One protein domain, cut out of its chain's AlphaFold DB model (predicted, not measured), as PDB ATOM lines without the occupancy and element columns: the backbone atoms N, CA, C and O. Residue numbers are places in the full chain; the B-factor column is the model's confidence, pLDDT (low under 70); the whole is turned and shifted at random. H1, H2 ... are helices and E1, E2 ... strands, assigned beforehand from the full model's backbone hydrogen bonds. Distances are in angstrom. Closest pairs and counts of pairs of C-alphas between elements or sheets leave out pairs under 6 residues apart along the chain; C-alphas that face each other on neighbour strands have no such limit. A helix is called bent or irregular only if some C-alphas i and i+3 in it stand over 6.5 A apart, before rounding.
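Overview. This is residues 15 to 134 of the 760 residues of an uncharacterized protein of Lentisphaerae bacterium GWF2_44_16 (UniProt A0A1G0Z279). A long helix, H1, runs through the middle, with the longest helix, H2, crossing one side of it and the hairpin of H4 and H5 packed on its other side. A small hairpin of strands, E1 and E2, makes one end of the long axis; the turn at residues 82 to 87, of which 82 and 83 belong to H2, sticks out at the other. The printed part has 120 residues, with five named helices and two named strands in the order H1, E1, E2, H2, H3, H4, H5, and its class is mostly helix; the sheet, E1 - E2, is antiparallel. It is only just compact, close to loose, with a radius of gyration of the C-alphas of 16.3 A, and only just elongated, spanning 56 by 28 by 18 A.

Arrangement. Start with the hub, H1, residues 15 to 37, which touches four helices. H2, residues 57 to 83, touches it at a steep tilt of 44 degrees, opposite ways; look at the closest C-alphas, Gly 24 and Ile 66, 4.0 A apart. H4, residues 98 to 107, touches residues 23 to 30 of H1 at a steep tilt of 42 degrees, the same way, closest at the C-alphas of Tyr 23 and Cys 100, 6.6 A. H5, residues 114 to 132, touches residues 30 to 34 of H1, closest at the C-alphas of Ser 34 and Pro 116, 5.6 A. H4 and H5 form a helical hairpin at a shallow tilt of 13 degrees, and with H1 they make a bundle, a group of three helices. H2 is apart from both H4 and H5. H3, residues 92 to 96, touches H5, closest at the C-alphas of Ala 96 and Arg 129, 5.1 A. E1, residues 38 to 42, and E2, residues 47 to 50, form an antiparallel hairpin; find N 39 and O 49 at 2.8 A, within hydrogen-bond range. Every O i to N i+4 pair is within hydrogen-bond range in H3 and H5, against 18 of 19 in H1, 21 of 23 in H2 and 0 of 6 in H4, where 6 of 7 O i to N i+3 pairs are.

Along the chain. Find C-alpha 15 at (29.986, 6.294, 22.421); from there H1 runs 31.1 A to C-alpha 37, and E1 follows directly. H2 runs 39.5 A from C-alpha 57 at (27.998, 30.020, 37.636). H4, 16.7 A long, is only just irregular: C-alphas 102 and 105 are 6.9 A apart. H5 runs 26.8 A to C-alpha 132 at (28.133, -2.831, 42.896).

Size, cuts and confidence. The two C-alphas farthest apart, those of Leu 45 and Gly 86, are 57.0 A from each other. The printed part has no cut and no long link. Its mean pLDDT is 86.0; look for values under 70 at residues 52 to 59, 61 and 86.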
ATOM      1  N   LEU A  15      31.299   6.428  21.801       85.25
ATOM      2  CA  LEU A  15      29.986   6.294  22.421       85.25
ATOM      3  C   LEU A  15      30.024   6.201  23.965       85.25
ATOM      4  O   LEU A  15      29.256   6.926  24.600       85.25
ATOM      5  N   PRO A  16      30.897   5.394  24.612       84.38
ATOM      6  CA  PRO A  16      31.047   5.394  26.070       84.38
ATOM      7  C   PRO A  16      31.381   6.770  26.654       84.38
ATOM      8  O   PRO A  16      30.808   7.159  27.672       84.38
ATOM      9  N   SER A  17      32.285   7.508  26.003       85.94
ATOM     10  CA  SER A  17      32.692   8.849  26.431       85.94
ATOM     11  C   SER A  17      31.553   9.851  26.261       85.94
ATOM     12  O   SER A  17      31.284  10.624  27.175       85.94
ATOM     13  N   LEU A  18      30.823   9.792  25.142       89.75
ATOM     14  CA  LEU A  18      29.644  10.628  24.910       89.75
ATOM     15  C   LEU A  18      28.564  10.393  25.976       89.75
ATOM     16  O   LEU A  18      28.058  11.350  26.558       89.75
ATOM     17  N   LEU A  19      28.247   9.130  26.275       90.25
ATOM     18  CA  LEU A  19      27.275   8.773  27.310       90.25
ATOM     19  C   LEU A  19      27.713   9.261  28.694       90.25
ATOM     20  O   LEU A  19      26.918   9.877  29.399       90.25
ATOM     21  N   SER A  20      28.977   9.041  29.073       89.62
ATOM     22  CA  SER A  20      29.531   9.565  30.329       89.62
ATOM     23  C   SER A  20      29.415  11.090  30.420       89.62
ATOM     24  O   SER A  20      29.061  11.605  31.479       89.62
ATOM     25  N   SER A  21      29.638  11.811  29.319       90.88
ATOM     26  CA  SER A  21      29.457  13.266  29.276       90.88
ATOM     27  C   SER A  21      27.998  13.683  29.458       90.88
ATOM     28  O   SER A  21      27.728  14.607  30.222       90.88
ATOM     29  N   VAL A  22      27.047  12.987  28.825       93.00
ATOM     30  CA  VAL A  22      25.605  13.246  29.003       93.00
ATOM     31  C   VAL A  22      25.176  12.990  30.450       93.00
ATOM     32  O   VAL A  22      24.472  13.811  31.034       93.00
ATOM     33  N   TYR A  23      25.633  11.901  31.073       93.31
ATOM     34  CA  TYR A  23      25.342  11.638  32.485       93.31
ATOM     35  C   TYR A  23      25.949  12.690  33.410       93.31
ATOM     36  O   TYR A  23      25.276  13.140  34.337       93.31
ATOM     37  N   GLY A  24      27.189  13.103  33.145       89.38
ATOM     38  CA  GLY A  24      27.846  14.175  33.886       89.38
ATOM     39  C   GLY A  24      27.115  15.511  33.751       89.38
ATOM     40  O   GLY A  24      26.974  16.219  34.745       89.38
ATOM     41  N   LEU A  25      26.569  15.814  32.570       92.06
ATOM     42  CA  LEU A  25      25.720  16.984  32.342       92.06
ATOM     43  C   LEU A  25      24.438  16.915  33.184       92.06
ATOM     44  O   LEU A  25      24.147  17.849  33.923       92.06
ATOM     45  N   ILE A  26      23.699  15.801  33.127       92.88
ATOM     46  CA  ILE A  26      22.448  15.629  33.888       92.88
ATOM     47  C   ILE A  26      22.709  15.723  35.397       92.88
ATOM     48  O   ILE A  26      21.999  16.439  36.105       92.88
ATOM     49  N   LEU A  27      23.731  15.030  35.906       90.00
ATOM     50  CA  LEU A  27      24.089  15.075  37.325       90.00
ATOM     51  C   LEU A  27      24.557  16.469  37.747       90.00
ATOM     52  O   LEU A  27      24.103  16.962  38.777       90.00
ATOM     53  N   GLY A  28      25.401  17.116  36.941       88.81
ATOM     54  CA  GLY A  28      25.876  18.476  37.182       88.81
ATOM     55  C   GLY A  28      24.727  19.480  37.260       88.81
ATOM     56  O   GLY A  28      24.641  20.228  38.233       88.81
ATOM     57  N   CYS A  29      23.793  19.436  36.304       88.69
ATOM     58  CA  CYS A  29      22.580  20.255  36.335       88.69
ATOM     59  C   CYS A  29      21.734  19.958  37.577       88.69
ATOM     60  O   CYS A  29      21.340  20.879  38.283       88.69
ATOM     61  N   SER A  30      21.494  18.684  37.894       89.31
ATOM     62  CA  SER A  30      20.661  18.296  39.044       89.31
ATOM     63  C   SER A  30      21.248  18.755  40.378       89.31
ATOM     64  O   SER A  30      20.511  19.208  41.254       89.31
ATOM     65  N   ILE A  31      22.571  18.659  40.531       87.69
ATOM     66  CA  ILE A  31      23.297  19.110  41.722       87.69
ATOM     67  C   ILE A  31      23.280  20.627  41.810       87.69
ATOM     68  O   ILE A  31      23.015  21.157  42.884       87.69
ATOM     69  N   TYR A  32      23.504  21.332  40.702       87.00
ATOM     70  CA  TYR A  32      23.371  22.785  40.678       87.00
ATOM     71  C   TYR A  32      21.961  23.213  41.097       87.00
ATOM     72  O   TYR A  32      21.803  24.046  41.985       87.00
ATOM     73  N   LEU A  33      20.929  22.607  40.508       86.12
ATOM     74  CA  LEU A  33      19.548  22.938  40.825       86.12
ATOM     75  C   LEU A  33      19.226  22.651  42.296       86.12
ATOM     76  O   LEU A  33      18.696  23.512  42.991       86.12
ATOM     77  N   SER A  34      19.614  21.479  42.800       84.75
ATOM     78  CA  SER A  34      19.274  21.060  44.164       84.75
ATOM     79  C   SER A  34      20.104  21.764  45.241       84.75
ATOM     80  O   SER A  34      19.586  22.069  46.310       84.75
ATOM     81  N   SER A  35      21.387  22.029  44.988       80.88
ATOM     82  CA  SER A  35      22.333  22.517  46.002       80.88
ATOM     83  C   SER A  35      22.730  23.983  45.837       80.88
ATOM     84  O   SER A  35      23.249  24.570  46.784       80.88
ATOM     85  N   CYS A  36      22.507  24.604  44.679       82.69
ATOM     86  CA  CYS A  36      22.865  26.006  44.439       82.69
ATOM     87  C   CYS A  36      21.644  26.870  44.126       82.69
ATOM     88  O   CYS A  36      21.526  27.946  44.698       82.69
ATOM     89  N   HIS A  37      20.743  26.412  43.254       85.38
ATOM     90  CA  HIS A  37      19.554  27.183  42.893       85.38
ATOM     91  C   HIS A  37      18.498  27.174  44.001       85.38
ATOM     92  O   HIS A  37      17.922  28.217  44.297       85.38
ATOM     93  N   ILE A  38      18.267  26.026  44.647       87.19
ATOM     94  CA  ILE A  38      17.495  25.983  45.892       87.19
ATOM     95  C   ILE A  38      18.295  26.708  46.973       87.19
ATOM     96  O   ILE A  38      19.373  26.256  47.372       87.19
ATOM     97  N   ARG A  39      17.752  27.820  47.461       85.81
ATOM     98  CA  ARG A  39      18.310  28.584  48.575       85.81
ATOM     99  C   ARG A  39      17.927  27.943  49.904       85.81
ATOM    100  O   ARG A  39      18.802  27.690  50.724       85.81
ATOM    101  N   GLU A  40      16.643  27.629  50.062       86.06
ATOM    102  CA  GLU A  40      16.047  27.146  51.310       86.06
ATOM    103  C   GLU A  40      14.944  26.111  51.069       86.06
ATOM    104  O   GLU A  40      14.209  26.175  50.080       86.06
ATOM    105  N   ILE A  41      14.800  25.186  52.014       87.25
ATOM    106  CA  ILE A  41      13.734  24.196  52.113       87.25
ATOM    107  C   ILE A  41      13.080  24.335  53.491       87.25
ATOM    108  O   ILE A  41      13.753  24.218  54.509       87.25
ATOM    109  N   SER A  42      11.756  24.492  53.534       85.69
ATOM    110  CA  SER A  42      10.974  24.349  54.765       85.69
ATOM    111  C   SER A  42      10.187  23.051  54.710       85.69
ATOM    112  O   SER A  42       9.248  22.903  53.925       85.69
ATOM    113  N   THR A  43      10.554  22.112  55.580       81.31
ATOM    114  CA  THR A  43       9.849  20.831  55.741       81.31
ATOM    115  C   THR A  43       8.569  20.966  56.572       81.31
ATOM    116  O   THR A  43       7.778  20.029  56.632       81.31
ATOM    117  N   ILE A  44       8.353  22.129  57.195       82.25
ATOM    118  CA  ILE A  44       7.127  22.482  57.925       82.25
ATOM    119  C   ILE A  44       6.089  23.036  56.947       82.25
ATOM    120  O   ILE A  44       4.963  22.555  56.891       82.25
ATOM    121  N   LEU A  45       6.483  24.025  56.134       83.44
ATOM    122  CA  LEU A  45       5.595  24.666  55.158       83.44
ATOM    123  C   LEU A  45       5.481  23.881  53.847       83.44
ATOM    124  O   LEU A  45       4.679  24.242  52.989       83.44
ATOM    125  N   TYR A  46       6.290  22.833  53.680       84.69
ATOM    126  CA  TYR A  46       6.461  22.089  52.433       84.69
ATOM    127  C   TYR A  46       6.781  23.011  51.247       84.69
ATOM    128  O   TYR A  46       6.251  22.841  50.148       84.69
ATOM    129  N   LYS A  47       7.649  24.003  51.480       85.44
ATOM    130  CA  LYS A  47       8.038  25.022  50.496       85.44
ATOM    131  C   LYS A  47       9.531  24.984  50.210       85.44
ATOM    132  O   LYS A  47      10.338  24.622  51.063       85.44
ATOM    133  N   VAL A  48       9.872  25.374  48.989       87.50
ATOM    134  CA  VAL A  48      11.240  25.542  48.511       87.50
ATOM    135  C   VAL A  48      11.358  26.962  47.983       87.50
ATOM    136  O   VAL A  48      10.496  27.405  47.227       87.50
ATOM    137  N   TRP A  49      12.406  27.670  48.384       86.31
ATOM    138  CA  TRP A  49      12.726  28.992  47.857       86.31
ATOM    139  C   TRP A  49      13.975  28.891  47.001       86.31
ATOM    140  O   TRP A  49      14.978  28.300  47.411       86.31
ATOM    141  N   THR A  50      13.907  29.469  45.810       87.12
ATOM    142  CA  THR A  50      14.977  29.447  44.819       87.12
ATOM    143  C   THR A  50      15.592  30.829  44.638       87.12
ATOM    144  O   THR A  50      14.997  31.844  45.000       87.12
ATOM    145  N   GLU A  51      16.788  30.876  44.066       81.38
ATOM    146  CA  GLU A  51      17.401  32.122  43.603       81.38
ATOM    147  C   GLU A  51      16.597  32.751  42.451       81.38
ATOM    148  O   GLU A  51      16.050  32.044  41.605       81.38
ATOM    149  N   ASN A  52      16.564  34.087  42.381       69.12
ATOM    150  CA  ASN A  52      15.775  34.828  41.382       69.12
ATOM    151  C   ASN A  52      16.289  34.662  39.939       69.12
ATOM    152  O   ASN A  52      15.559  34.933  38.989       69.12
ATOM    153  N   SER A  53      17.545  34.240  39.749       67.31
ATOM    154  CA  SER A  53      18.096  33.943  38.424       67.31
ATOM    155  C   SER A  53      19.049  32.746  38.447       67.31
ATOM    156  O   SER A  53      19.794  32.524  39.403       67.31
ATOM    157  N   ILE A  54      19.035  31.963  37.365       65.62
ATOM    158  CA  ILE A  54      20.030  30.917  37.111       65.62
ATOM    159  C   ILE A  54      21.289  31.618  36.587       65.62
ATOM    160  O   ILE A  54      21.390  31.944  35.405       65.62
ATOM    161  N   GLY A  55      22.229  31.929  37.480       60.12
ATOM    162  CA  GLY A  55      23.466  32.620  37.111       60.12
ATOM    163  C   GLY A  55      24.406  31.774  36.235       60.12
ATOM    164  O   GLY A  55      24.420  30.544  36.318       60.12
ATOM    165  N   TYR A  56      25.281  32.437  35.467       59.09
ATOM    166  CA  TYR A  56      26.323  31.805  34.630       59.09
ATOM    167  C   TYR A  56      27.264  30.849  35.398       59.09
ATOM    168  O   TYR A  56      27.882  29.969  34.798       59.09
ATOM    169  N   ASN A  57      27.312  30.953  36.732       58.62
ATOM    170  CA  ASN A  57      27.998  30.020  37.636       58.62
ATOM    171  C   ASN A  57      27.529  28.558  37.490       58.62
ATOM    172  O   ASN A  57      28.253  27.643  37.878       58.62
ATOM    173  N   CYS A  58      26.354  28.317  36.899       64.25
ATOM    174  CA  CYS A  58      25.869  26.976  36.571       64.25
ATOM    175  C   CYS A  58      26.852  26.205  35.668       64.25
ATOM    176  O   CYS A  58      27.184  25.051  35.947       64.25
ATOM    177  N   LEU A  59      27.405  26.864  34.641       63.56
ATOM    178  CA  LEU A  59      28.359  26.250  33.706       63.56
ATOM    179  C   LEU A  59      29.660  25.831  34.407       63.56
ATOM    180  O   LEU A  59      30.205  24.767  34.108       63.56
ATOM    181  N   PHE A  60      30.115  26.620  35.387       70.44
ATOM    182  CA  PHE A  60      31.306  26.320  36.189       70.44
ATOM    183  C   PHE A  60      31.152  25.072  37.065       70.44
ATOM    184  O   PHE A  60      32.156  24.439  37.379       70.44
ATOM    185  N   LEU A  61      29.927  24.691  37.439       69.62
ATOM    186  CA  LEU A  61      29.660  23.490  38.240       69.62
ATOM    187  C   LEU A  61      29.354  22.259  37.378       69.62
ATOM    188  O   LEU A  61      29.718  21.150  37.760       69.62
ATOM    189  N   ILE A  62      28.766  22.432  36.193       82.62
ATOM    190  CA  ILE A  62      28.467  21.326  35.267       82.62
ATOM    191  C   ILE A  62      29.750  20.687  34.712       82.62
ATOM    192  O   ILE A  62      29.875  19.459  34.697       82.62
ATOM    193  N   ILE A  63      30.715  21.502  34.272       85.44
ATOM    194  CA  ILE A  63      31.959  21.026  33.643       85.44
ATOM    195  C   ILE A  63      32.746  20.066  34.562       85.44
ATOM    196  O   ILE A  63      33.103  18.977  34.102       85.44
ATOM    197  N   PRO A  64      32.964  20.371  35.858       87.19
ATOM    198  CA  PRO A  64      33.562  19.434  36.806       87.19
ATOM    199  C   PRO A  64      32.855  18.080  36.885       87.19
ATOM    200  O   PRO A  64      33.536  17.066  36.983       87.19
ATOM    201  N   PHE A  65      31.520  18.022  36.804       86.88
ATOM    202  CA  PHE A  65      30.784  16.750  36.852       86.88
ATOM    203  C   PHE A  65      30.900  15.938  35.560       86.88
ATOM    204  O   PHE A  65      30.953  14.706  35.617       86.88
ATOM    205  N   ILE A  66      31.012  16.603  34.407       90.12
ATOM    206  CA  ILE A  66      31.362  15.953  33.136       90.12
ATOM    207  C   ILE A  66      32.755  15.321  33.251       90.12
ATOM    208  O   ILE A  66      32.909  14.122  33.009       90.12
ATOM    209  N   ILE A  67      33.746  16.096  33.702       90.50
ATOM    210  CA  ILE A  67      35.127  15.626  33.900       90.50
ATOM    211  C   ILE A  67      35.171  14.486  34.924       90.50
ATOM    212  O   ILE A  67      35.821  13.471  34.681       90.50
ATOM    213  N   LEU A  68      34.451  14.613  36.041       89.62
ATOM    214  CA  LEU A  68      34.382  13.598  37.091       89.62
ATOM    215  C   LEU A  68      33.796  12.288  36.560       89.62
ATOM    216  O   LEU A  68      34.349  11.221  36.813       89.62
ATOM    217  N   THR A  69      32.704  12.352  35.797       91.25
ATOM    218  CA  THR A  69      32.044  11.154  35.256       91.25
ATOM    219  C   THR A  69      32.921  10.456  34.217       91.25
ATOM    220  O   THR A  69      33.034   9.228  34.233       91.25
ATOM    221  N   LEU A  70      33.602  11.223  33.359       90.81
ATOM    222  CA  LEU A  70      34.606  10.697  32.429       90.81
ATOM    223  C   LEU A  70      35.787  10.060  33.175       90.81
ATOM    224  O   LEU A  70      36.164   8.928  32.877       90.81
ATOM    225  N   GLY A  71      36.327  10.754  34.178       90.38
ATOM    226  CA  GLY A  71      37.463  10.295  34.974       90.38
ATOM    227  C   GLY A  71      37.158   9.015  35.749       90.38
ATOM    228  O   GLY A  71      37.927   8.060  35.676       90.38
ATOM    229  N   ILE A  72      36.015   8.944  36.439       89.75
ATOM    230  CA  ILE A  72      35.584   7.727  37.148       89.75
ATOM    231  C   ILE A  72      35.357   6.580  36.157       89.75
ATOM    232  O   ILE A  72      35.737   5.447  36.457       89.75
ATOM    233  N   GLY A  73      34.785   6.858  34.982       89.44
ATOM    234  CA  GLY A  73      34.615   5.865  33.922       89.44
ATOM    235  C   GLY A  73      35.945   5.275  33.448       89.44
ATOM    236  O   GLY A  73      36.076   4.053  33.363       89.44
ATOM    237  N   GLU A  74      36.957   6.113  33.211       89.25
ATOM    238  CA  GLU A  74      38.289   5.649  32.800       89.25
ATOM    239  C   GLU A  74      39.021   4.916  33.939       89.25
ATOM    240  O   GLU A  74      39.646   3.882  33.708       89.25
ATOM    241  N   ILE A  75      38.885   5.371  35.191       89.88
ATOM    242  CA  ILE A  75      39.420   4.661  36.367       89.88
ATOM    243  C   ILE A  75      38.771   3.279  36.502       89.88
ATOM    244  O   ILE A  75      39.470   2.289  36.734       89.88
ATOM    245  N   HIS A  76      37.446   3.192  36.358       89.25
ATOM    246  CA  HIS A  76      36.712   1.924  36.404       89.25
ATOM    247  C   HIS A  76      37.213   0.971  35.322       89.25
ATOM    248  O   HIS A  76      37.543  -0.174  35.629       89.25
ATOM    249  N   LYS A  77      37.342   1.463  34.089       87.81
ATOM    250  CA  LYS A  77      37.860   0.725  32.936       87.81
ATOM    251  C   LYS A  77      39.281   0.208  33.182       87.81
ATOM    252  O   LYS A  77      39.517  -0.988  33.016       87.81
ATOM    253  N   ASN A  78      40.200   1.055  33.644       87.75
ATOM    254  CA  ASN A  78      41.579   0.658  33.955       87.75
ATOM    255  C   ASN A  78      41.618  -0.409  35.053       87.75
ATOM    256  O   ASN A  78      42.225  -1.466  34.881       87.75
ATOM    257  N   LYS A  79      40.876  -0.198  36.142       86.75
ATOM    258  CA  LYS A  79      40.802  -1.160  37.245       86.75
ATOM    259  C   LYS A  79      40.133  -2.474  36.832       86.75
ATOM    260  O   LYS A  79      40.491  -3.537  37.342       86.75
ATOM    261  N   TYR A  80      39.171  -2.428  35.908       85.25
ATOM    262  CA  TYR A  80      38.547  -3.613  35.323       85.25
ATOM    263  C   TYR A  80      39.586  -4.421  34.543       85.25
ATOM    264  O   TYR A  80      39.729  -5.613  34.798       85.25
ATOM    265  N   MET A  81      40.357  -3.765  33.670       84.62
ATOM    266  CA  MET A  81      41.430  -4.396  32.892       84.62
ATOM    267  C   MET A  81      42.510  -5.025  33.785       84.62
ATOM    268  O   MET A  81      42.953  -6.142  33.521       84.62
ATOM    269  N   GLU A  82      42.910  -4.336  34.857       85.69
ATOM    270  CA  GLU A  82      43.870  -4.851  35.845       85.69
ATOM    271  C   GLU A  82      43.341  -6.095  36.570       85.69
ATOM    272  O   GLU A  82      44.066  -7.074  36.764       85.69
ATOM    273  N   THR A  83      42.068  -6.058  36.974       82.88
ATOM    274  CA  THR A  83      41.441  -7.125  37.765       82.88
ATOM    275  C   THR A  83      41.112  -8.352  36.908       82.88
ATOM    276  O   THR A  83      41.262  -9.484  37.369       82.88
ATOM    277  N   TYR A  84      40.675  -8.146  35.664       80.50
ATOM    278  CA  TYR A  84      40.178  -9.181  34.753       80.50
ATOM    279  C   TYR A  84      41.062  -9.282  33.502       80.50
ATOM    280  O   TYR A  84      40.614  -9.055  32.378       80.50
ATOM    281  N   LYS A  85      42.347  -9.610  33.716       75.81
ATOM    282  CA  LYS A  85      43.393  -9.711  32.681       75.81
ATOM    283  C   LYS A  85      42.879 -10.359  31.383       75.81
ATOM    284  O   LYS A  85      42.623 -11.560  31.355       75.81
ATOM    285  N   GLY A  86      42.798  -9.571  30.309       66.38
ATOM    286  CA  GLY A  86      42.450 -10.037  28.958       66.38
ATOM    287  C   GLY A  86      41.000  -9.804  28.511       66.38
ATOM    288  O   GLY A  86      40.692 -10.078  27.353       66.38
ATOM    289  N   GLU A  87      40.117  -9.271  29.361       71.19
ATOM    290  CA  GLU A  87      38.734  -8.932  28.985       71.19
ATOM    291  C   GLU A  87      38.581  -7.450  28.622       71.19
ATOM    292  O   GLU A  87      39.046  -6.587  29.359       71.19
ATOM    293  N   LYS A  88      37.868  -7.131  27.530       70.69
ATOM    294  CA  LYS A  88      37.506  -5.739  27.213       70.69
ATOM    295  C   LYS A  88      36.320  -5.283  28.083       70.69
ATOM    296  O   LYS A  88      35.299  -5.974  28.101       70.69
ATOM    297  N   PRO A  89      36.402  -4.129  28.766       71.94
ATOM    298  CA  PRO A  89      35.302  -3.586  29.552       71.94
ATOM    299  C   PRO A  89      34.150  -3.178  28.631       71.94
ATOM    300  O   PRO A  89      34.358  -2.519  27.614       71.94
ATOM    301  N   GLY A  90      32.932  -3.590  28.987       77.88
ATOM    302  CA  GLY A  90      31.705  -3.167  28.309       77.88
ATOM    303  C   GLY A  90      31.140  -1.851  28.862       77.88
ATOM    304  O   GLY A  90      31.737  -1.206  29.716       77.88
ATOM    305  N   PHE A  91      29.919  -1.505  28.446       86.44
ATOM    306  CA  PHE A  91      29.186  -0.293  28.858       86.44
ATOM    307  C   PHE A  91      28.615  -0.343  30.293       86.44
ATOM    308  O   PHE A  91      27.645   0.347  30.602       86.44
ATOM    309  N   GLU A  92      29.137  -1.191  31.183       86.50
ATOM    310  CA  GLU A  92      28.522  -1.426  32.500       86.50
ATOM    311  C   GLU A  92      28.547  -0.175  33.390       86.50
ATOM    312  O   GLU A  92      27.567   0.092  34.083       86.50
ATOM    313  N   PHE A  93      29.604   0.643  33.314       90.38
ATOM    314  CA  PHE A  93      29.659   1.930  34.016       90.38
ATOM    315  C   PHE A  93      28.569   2.894  33.531       90.38
ATOM    316  O   PHE A  93      27.800   3.425  34.331       90.38
ATOM    317  N   GLN A  94      28.431   3.052  32.215       92.44
ATOM    318  CA  GLN A  94      27.399   3.891  31.608       92.44
ATOM    319  C   GLN A  94      25.992   3.383  31.951       92.44
ATOM    320  O   GLN A  94      25.114   4.170  32.293       92.44
ATOM    321  N   LYS A  95      25.766   2.065  31.922       91.50
ATOM    322  CA  LYS A  95      24.483   1.465  32.323       91.50
ATOM    323  C   LYS A  95      24.167   1.692  33.800       91.50
ATOM    324  O   LYS A  95      22.995   1.839  34.144       91.50
ATOM    325  N   ALA A  96      25.175   1.727  34.674       92.88
ATOM    326  CA  ALA A  96      24.977   1.993  36.097       92.88
ATOM    327  C   ALA A  96      24.456   3.415  36.358       92.88
ATOM    328  O   ALA A  96      23.684   3.605  37.297       92.88
ATOM    329  N   LEU A  97      24.802   4.376  35.494       95.06
ATOM    330  CA  LEU A  97      24.336   5.766  35.543       95.06
ATOM    331  C   LEU A  97      23.037   6.027  34.765       95.06
ATOM    332  O   LEU A  97      22.485   7.119  34.855       95.06
ATOM    333  N   LEU A  98      22.488   5.029  34.066       94.31
ATOM    334  CA  LEU A  98      21.214   5.151  33.346       94.31
ATOM    335  C   LEU A  98      20.053   5.767  34.171       94.31
ATOM    336  O   LEU A  98      19.279   6.523  33.585       94.31
ATOM    337  N   PRO A  99      19.901   5.530  35.496       95.31
ATOM    338  CA  PRO A  99      18.814   6.119  36.274       95.31
ATOM    339  C   PRO A  99      18.869   7.645  36.337       95.31
ATOM    340  O   PRO A  99      17.837   8.247  36.599       95.31
ATOM    341  N   CYS A 100      20.014   8.281  36.053       94.25
ATOM    342  CA  CYS A 100      20.123   9.740  35.989       94.25
ATOM    343  C   CYS A 100      19.087  10.362  35.044       94.25
ATOM    344  O   CYS A 100      18.611  11.458  35.310       94.25
ATOM    345  N   PHE A 101      18.674   9.658  33.984       94.38
ATOM    346  CA  PHE A 101      17.625  10.132  33.077       94.38
ATOM    347  C   PHE A 101      16.271  10.371  33.763       94.38
ATOM    348  O   PHE A 101      15.493  11.191  33.282       94.38
ATOM    349  N   LEU A 102      16.008   9.736  34.911       94.19
ATOM    350  CA  LEU A 102      14.810   9.989  35.721       94.19
ATOM    351  C   LEU A 102      14.781  11.407  36.317       94.19
ATOM    352  O   LEU A 102      13.736  11.830  36.801       94.19
ATOM    353  N   LEU A 103      15.896  12.144  36.272       93.06
ATOM    354  CA  LEU A 103      15.983  13.533  36.733       93.06
ATOM    355  C   LEU A 103      15.596  14.552  35.660       93.06
ATOM    356  O   LEU A 103      15.263  15.679  36.012       93.06
ATOM    357  N   LEU A 104      15.575  14.169  34.377       91.12
ATOM    358  CA  LEU A 104      15.248  15.094  33.285       91.12
ATOM    359  C   LEU A 104      13.890  15.796  33.449       91.12
ATOM    360  O   LEU A 104      13.851  17.005  33.232       91.12
ATOM    361  N   PRO A 105      12.789  15.120  33.847       89.69
ATOM    362  CA  PRO A 105      11.505  15.799  34.020       89.69
ATOM    363  C   PRO A 105      11.570  16.947  35.034       89.69
ATOM    364  O   PRO A 105      10.930  17.976  34.837       89.69
ATOM    365  N   PHE A 106      12.400  16.818  36.076       86.50
ATOM    366  CA  PHE A 106      12.538  17.818  37.139       86.50
ATOM    367  C   PHE A 106      13.270  19.089  36.694       86.50
ATOM    368  O   PHE A 106      13.270  20.067  37.432       86.50
ATOM    369  N   PHE A 107      13.869  19.110  35.499       86.19
ATOM    370  CA  PHE A 107      14.457  20.328  34.926       86.19
ATOM    371  C   PHE A 107      13.409  21.253  34.306       86.19
ATOM    372  O   PHE A 107      13.693  22.423  34.070       86.19
ATOM    373  N   PHE A 108      12.214  20.726  34.035       85.06
ATOM    374  CA  PHE A 108      11.129  21.443  33.365       85.06
ATOM    375  C   PHE A 108       9.903  21.639  34.268       85.06
ATOM    376  O   PHE A 108       8.922  22.245  33.845       85.06
ATOM    377  N   MET A 109       9.940  21.106  35.492       85.31
ATOM    378  CA  MET A 109       8.880  21.247  36.491       85.31
ATOM    379  C   MET A 109       9.179  22.401  37.445       85.31
ATOM    380  O   MET A 109      10.335  22.753  37.672       85.31
ATOM    381  N   GLU A 110       8.127  22.943  38.055       84.31
ATOM    382  CA  GLU A 110       8.272  23.907  39.141       84.31
ATOM    383  C   GLU A 110       9.003  23.267  40.335       84.31
ATOM    384  O   GLU A 110       8.765  22.100  40.689       84.31
ATOM    385  N   PHE A 111       9.920  24.029  40.936       83.62
ATOM    386  CA  PHE A 111      10.695  23.581  42.086       83.62
ATOM    387  C   PHE A 111       9.795  23.434  43.306       83.62
ATOM    388  O   PHE A 111       9.192  24.392  43.777       83.62
ATOM    389  N   ALA A 112       9.759  22.226  43.858       84.38
ATOM    390  CA  ALA A 112       9.011  21.935  45.068       84.38
ATOM    391  C   ALA A 112       9.767  20.931  45.938       84.38
ATOM    392  O   ALA A 112      10.863  20.472  45.609       84.38
ATOM    393  N   VAL A 113       9.163  20.549  47.062       81.94
ATOM    394  CA  VAL A 113       9.784  19.650  48.046       81.94
ATOM    395  C   VAL A 113      10.124  18.259  47.505       81.94
ATOM    396  O   VAL A 113      11.012  17.596  48.040       81.94
ATOM    397  N   TYR A 114       9.481  17.817  46.419       84.69
ATOM    398  CA  TYR A 114       9.814  16.557  45.750       84.69
ATOM    399  C   TYR A 114      11.114  16.621  44.934       84.69
ATOM    400  O   TYR A 114      11.723  15.579  44.704       84.69
ATOM    401  N   THR A 115      11.575  17.803  44.511       87.31
ATOM    402  CA  THR A 115      12.758  17.953  43.646       87.31
ATOM    403  C   THR A 115      14.047  17.449  44.314       87.31
ATOM    404  O   THR A 115      14.688  16.554  43.753       87.31
ATOM    405  N   PRO A 116      14.425  17.914  45.527       88.75
ATOM    406  CA  PRO A 116      15.606  17.391  46.217       88.75
ATOM    407  C   PRO A 116      15.454  15.914  46.618       88.75
ATOM    408  O   PRO A 116      16.446  15.185  46.653       88.75
ATOM    409  N   LEU A 117      14.228  15.435  46.867       89.31
ATOM    410  CA  LEU A 117      13.970  14.015  47.137       89.31
ATOM    411  C   LEU A 117      14.223  13.134  45.912       89.31
ATOM    412  O   LEU A 117      14.889  12.105  46.028       89.31
ATOM    413  N   ALA A 118      13.718  13.531  44.744       91.38
ATOM    414  CA  ALA A 118      13.927  12.802  43.500       91.38
ATOM    415  C   ALA A 118      15.417  12.735  43.150       91.38
ATOM    416  O   ALA A 118      15.931  11.647  42.875       91.38
ATOM    417  N   PHE A 119      16.120  13.870  43.261       92.25
ATOM    418  CA  PHE A 119      17.574  13.919  43.130       92.25
ATOM    419  C   PHE A 119      18.251  12.919  44.069       92.25
ATOM    420  O   PHE A 119      19.021  12.076  43.610       92.25
ATOM    421  N   LEU A 120      17.921  12.953  45.359       93.38
ATOM    422  CA  LEU A 120      18.529  12.090  46.363       93.38
ATOM    423  C   LEU A 120      18.289  10.599  46.094       93.38
ATOM    424  O   LEU A 120      19.227   9.803  46.199       93.38
ATOM    425  N   ILE A 121      17.067  10.203  45.732       93.88
ATOM    426  CA  ILE A 121      16.726   8.803  45.432       93.88
ATOM    427  C   ILE A 121      17.515   8.314  44.220       93.88
ATOM    428  O   ILE A 121      18.198   7.289  44.302       93.88
ATOM    429  N   VAL A 122      17.470   9.052  43.110       94.81
ATOM    430  CA  VAL A 122      18.179   8.669  41.882       94.81
ATOM    431  C   VAL A 122      19.686   8.640  42.119       94.81
ATOM    432  O   VAL A 122      20.343   7.670  41.742       94.81
ATOM    433  N   TRP A 123      20.225   9.650  42.806       93.56
ATOM    434  CA  TRP A 123      21.630   9.713  43.198       93.56
ATOM    435  C   TRP A 123      22.053   8.472  43.991       93.56
ATOM    436  O   TRP A 123      23.043   7.823  43.656       93.56
ATOM    437  N   THR A 124      21.255   8.080  44.986       95.75
ATOM    438  CA  THR A 124      21.519   6.901  45.821       95.75
ATOM    439  C   THR A 124      21.520   5.610  45.000       95.75
ATOM    440  O   THR A 124      22.405   4.768  45.177       95.75
ATOM    441  N   ILE A 125      20.572   5.456  44.068       95.94
ATOM    442  CA  ILE A 125      20.515   4.301  43.158       95.94
ATOM    443  C   ILE A 125      21.747   4.271  42.247       95.94
ATOM    444  O   ILE A 125      22.368   3.217  42.100       95.94
ATOM    445  N   CYS A 126      22.143   5.403  41.661       95.56
ATOM    446  CA  CYS A 126      23.330   5.490  40.810       95.56
ATOM    447  C   CYS A 126      24.607   5.117  41.576       95.56
ATOM    448  O   CYS A 126      25.376   4.277  41.103       95.56
ATOM    449  N   VAL A 127      24.803   5.655  42.786       95.75
ATOM    450  CA  VAL A 127      25.943   5.301  43.650       95.75
ATOM    451  C   VAL A 127      25.940   3.807  43.973       95.75
ATOM    452  O   VAL A 127      26.967   3.142  43.811       95.75
ATOM    453  N   PHE A 128      24.790   3.252  44.367       96.00
ATOM    454  CA  PHE A 128      24.640   1.818  44.625       96.00
ATOM    455  C   PHE A 128      25.059   0.981  43.407       96.00
ATOM    456  O   PHE A 128      25.890   0.076  43.531       96.00
ATOM    457  N   ARG A 129      24.549   1.309  42.215       94.94
ATOM    458  CA  ARG A 129      24.854   0.586  40.970       94.94
ATOM    459  C   ARG A 129      26.334   0.670  40.599       94.94
ATOM    460  O   ARG A 129      26.937  -0.368  40.325       94.94
ATOM    461  N   VAL A 130      26.929   1.865  40.638       94.25
ATOM    462  CA  VAL A 130      28.349   2.094  40.306       94.25
ATOM    463  C   VAL A 130      29.266   1.310  41.246       94.25
ATOM    464  O   VAL A 130      30.206   0.647  40.804       94.25
ATOM    465  N   VAL A 131      28.973   1.318  42.545       93.94
ATOM    466  CA  VAL A 131      29.777   0.602  43.543       93.94
ATOM    467  C   VAL A 131      29.593  -0.920  43.434       93.94
ATOM    468  O   VAL A 131      30.552  -1.675  43.632       93.94
ATOM    469  N   ALA A 132      28.399  -1.401  43.074       92.00
ATOM    470  CA  ALA A 132      28.133  -2.831  42.896       92.00
ATOM    471  C   ALA A 132      28.950  -3.436  41.737       92.00
ATOM    472  O   ALA A 132      29.515  -4.533  41.867       92.00
ATOM    473  N   ILE A 133      29.075  -2.715  40.618       90.81
ATOM    474  CA  ILE A 133      29.876  -3.148  39.458       90.81
ATOM    475  C   ILE A 133      31.379  -2.914  39.638       90.81
ATOM    476  O   ILE A 133      32.167  -3.363  38.803       90.81
ATOM    477  N   TRP A 134      31.796  -2.222  40.701       90.31
ATOM    478  CA  TRP A 134      33.192  -1.843  40.872       90.31
ATOM    479  C   TRP A 134      34.117  -3.077  40.948       90.31
ATOM    480  O   TRP A 134      33.784  -4.057  41.641       90.31
TER     481      TRP A 134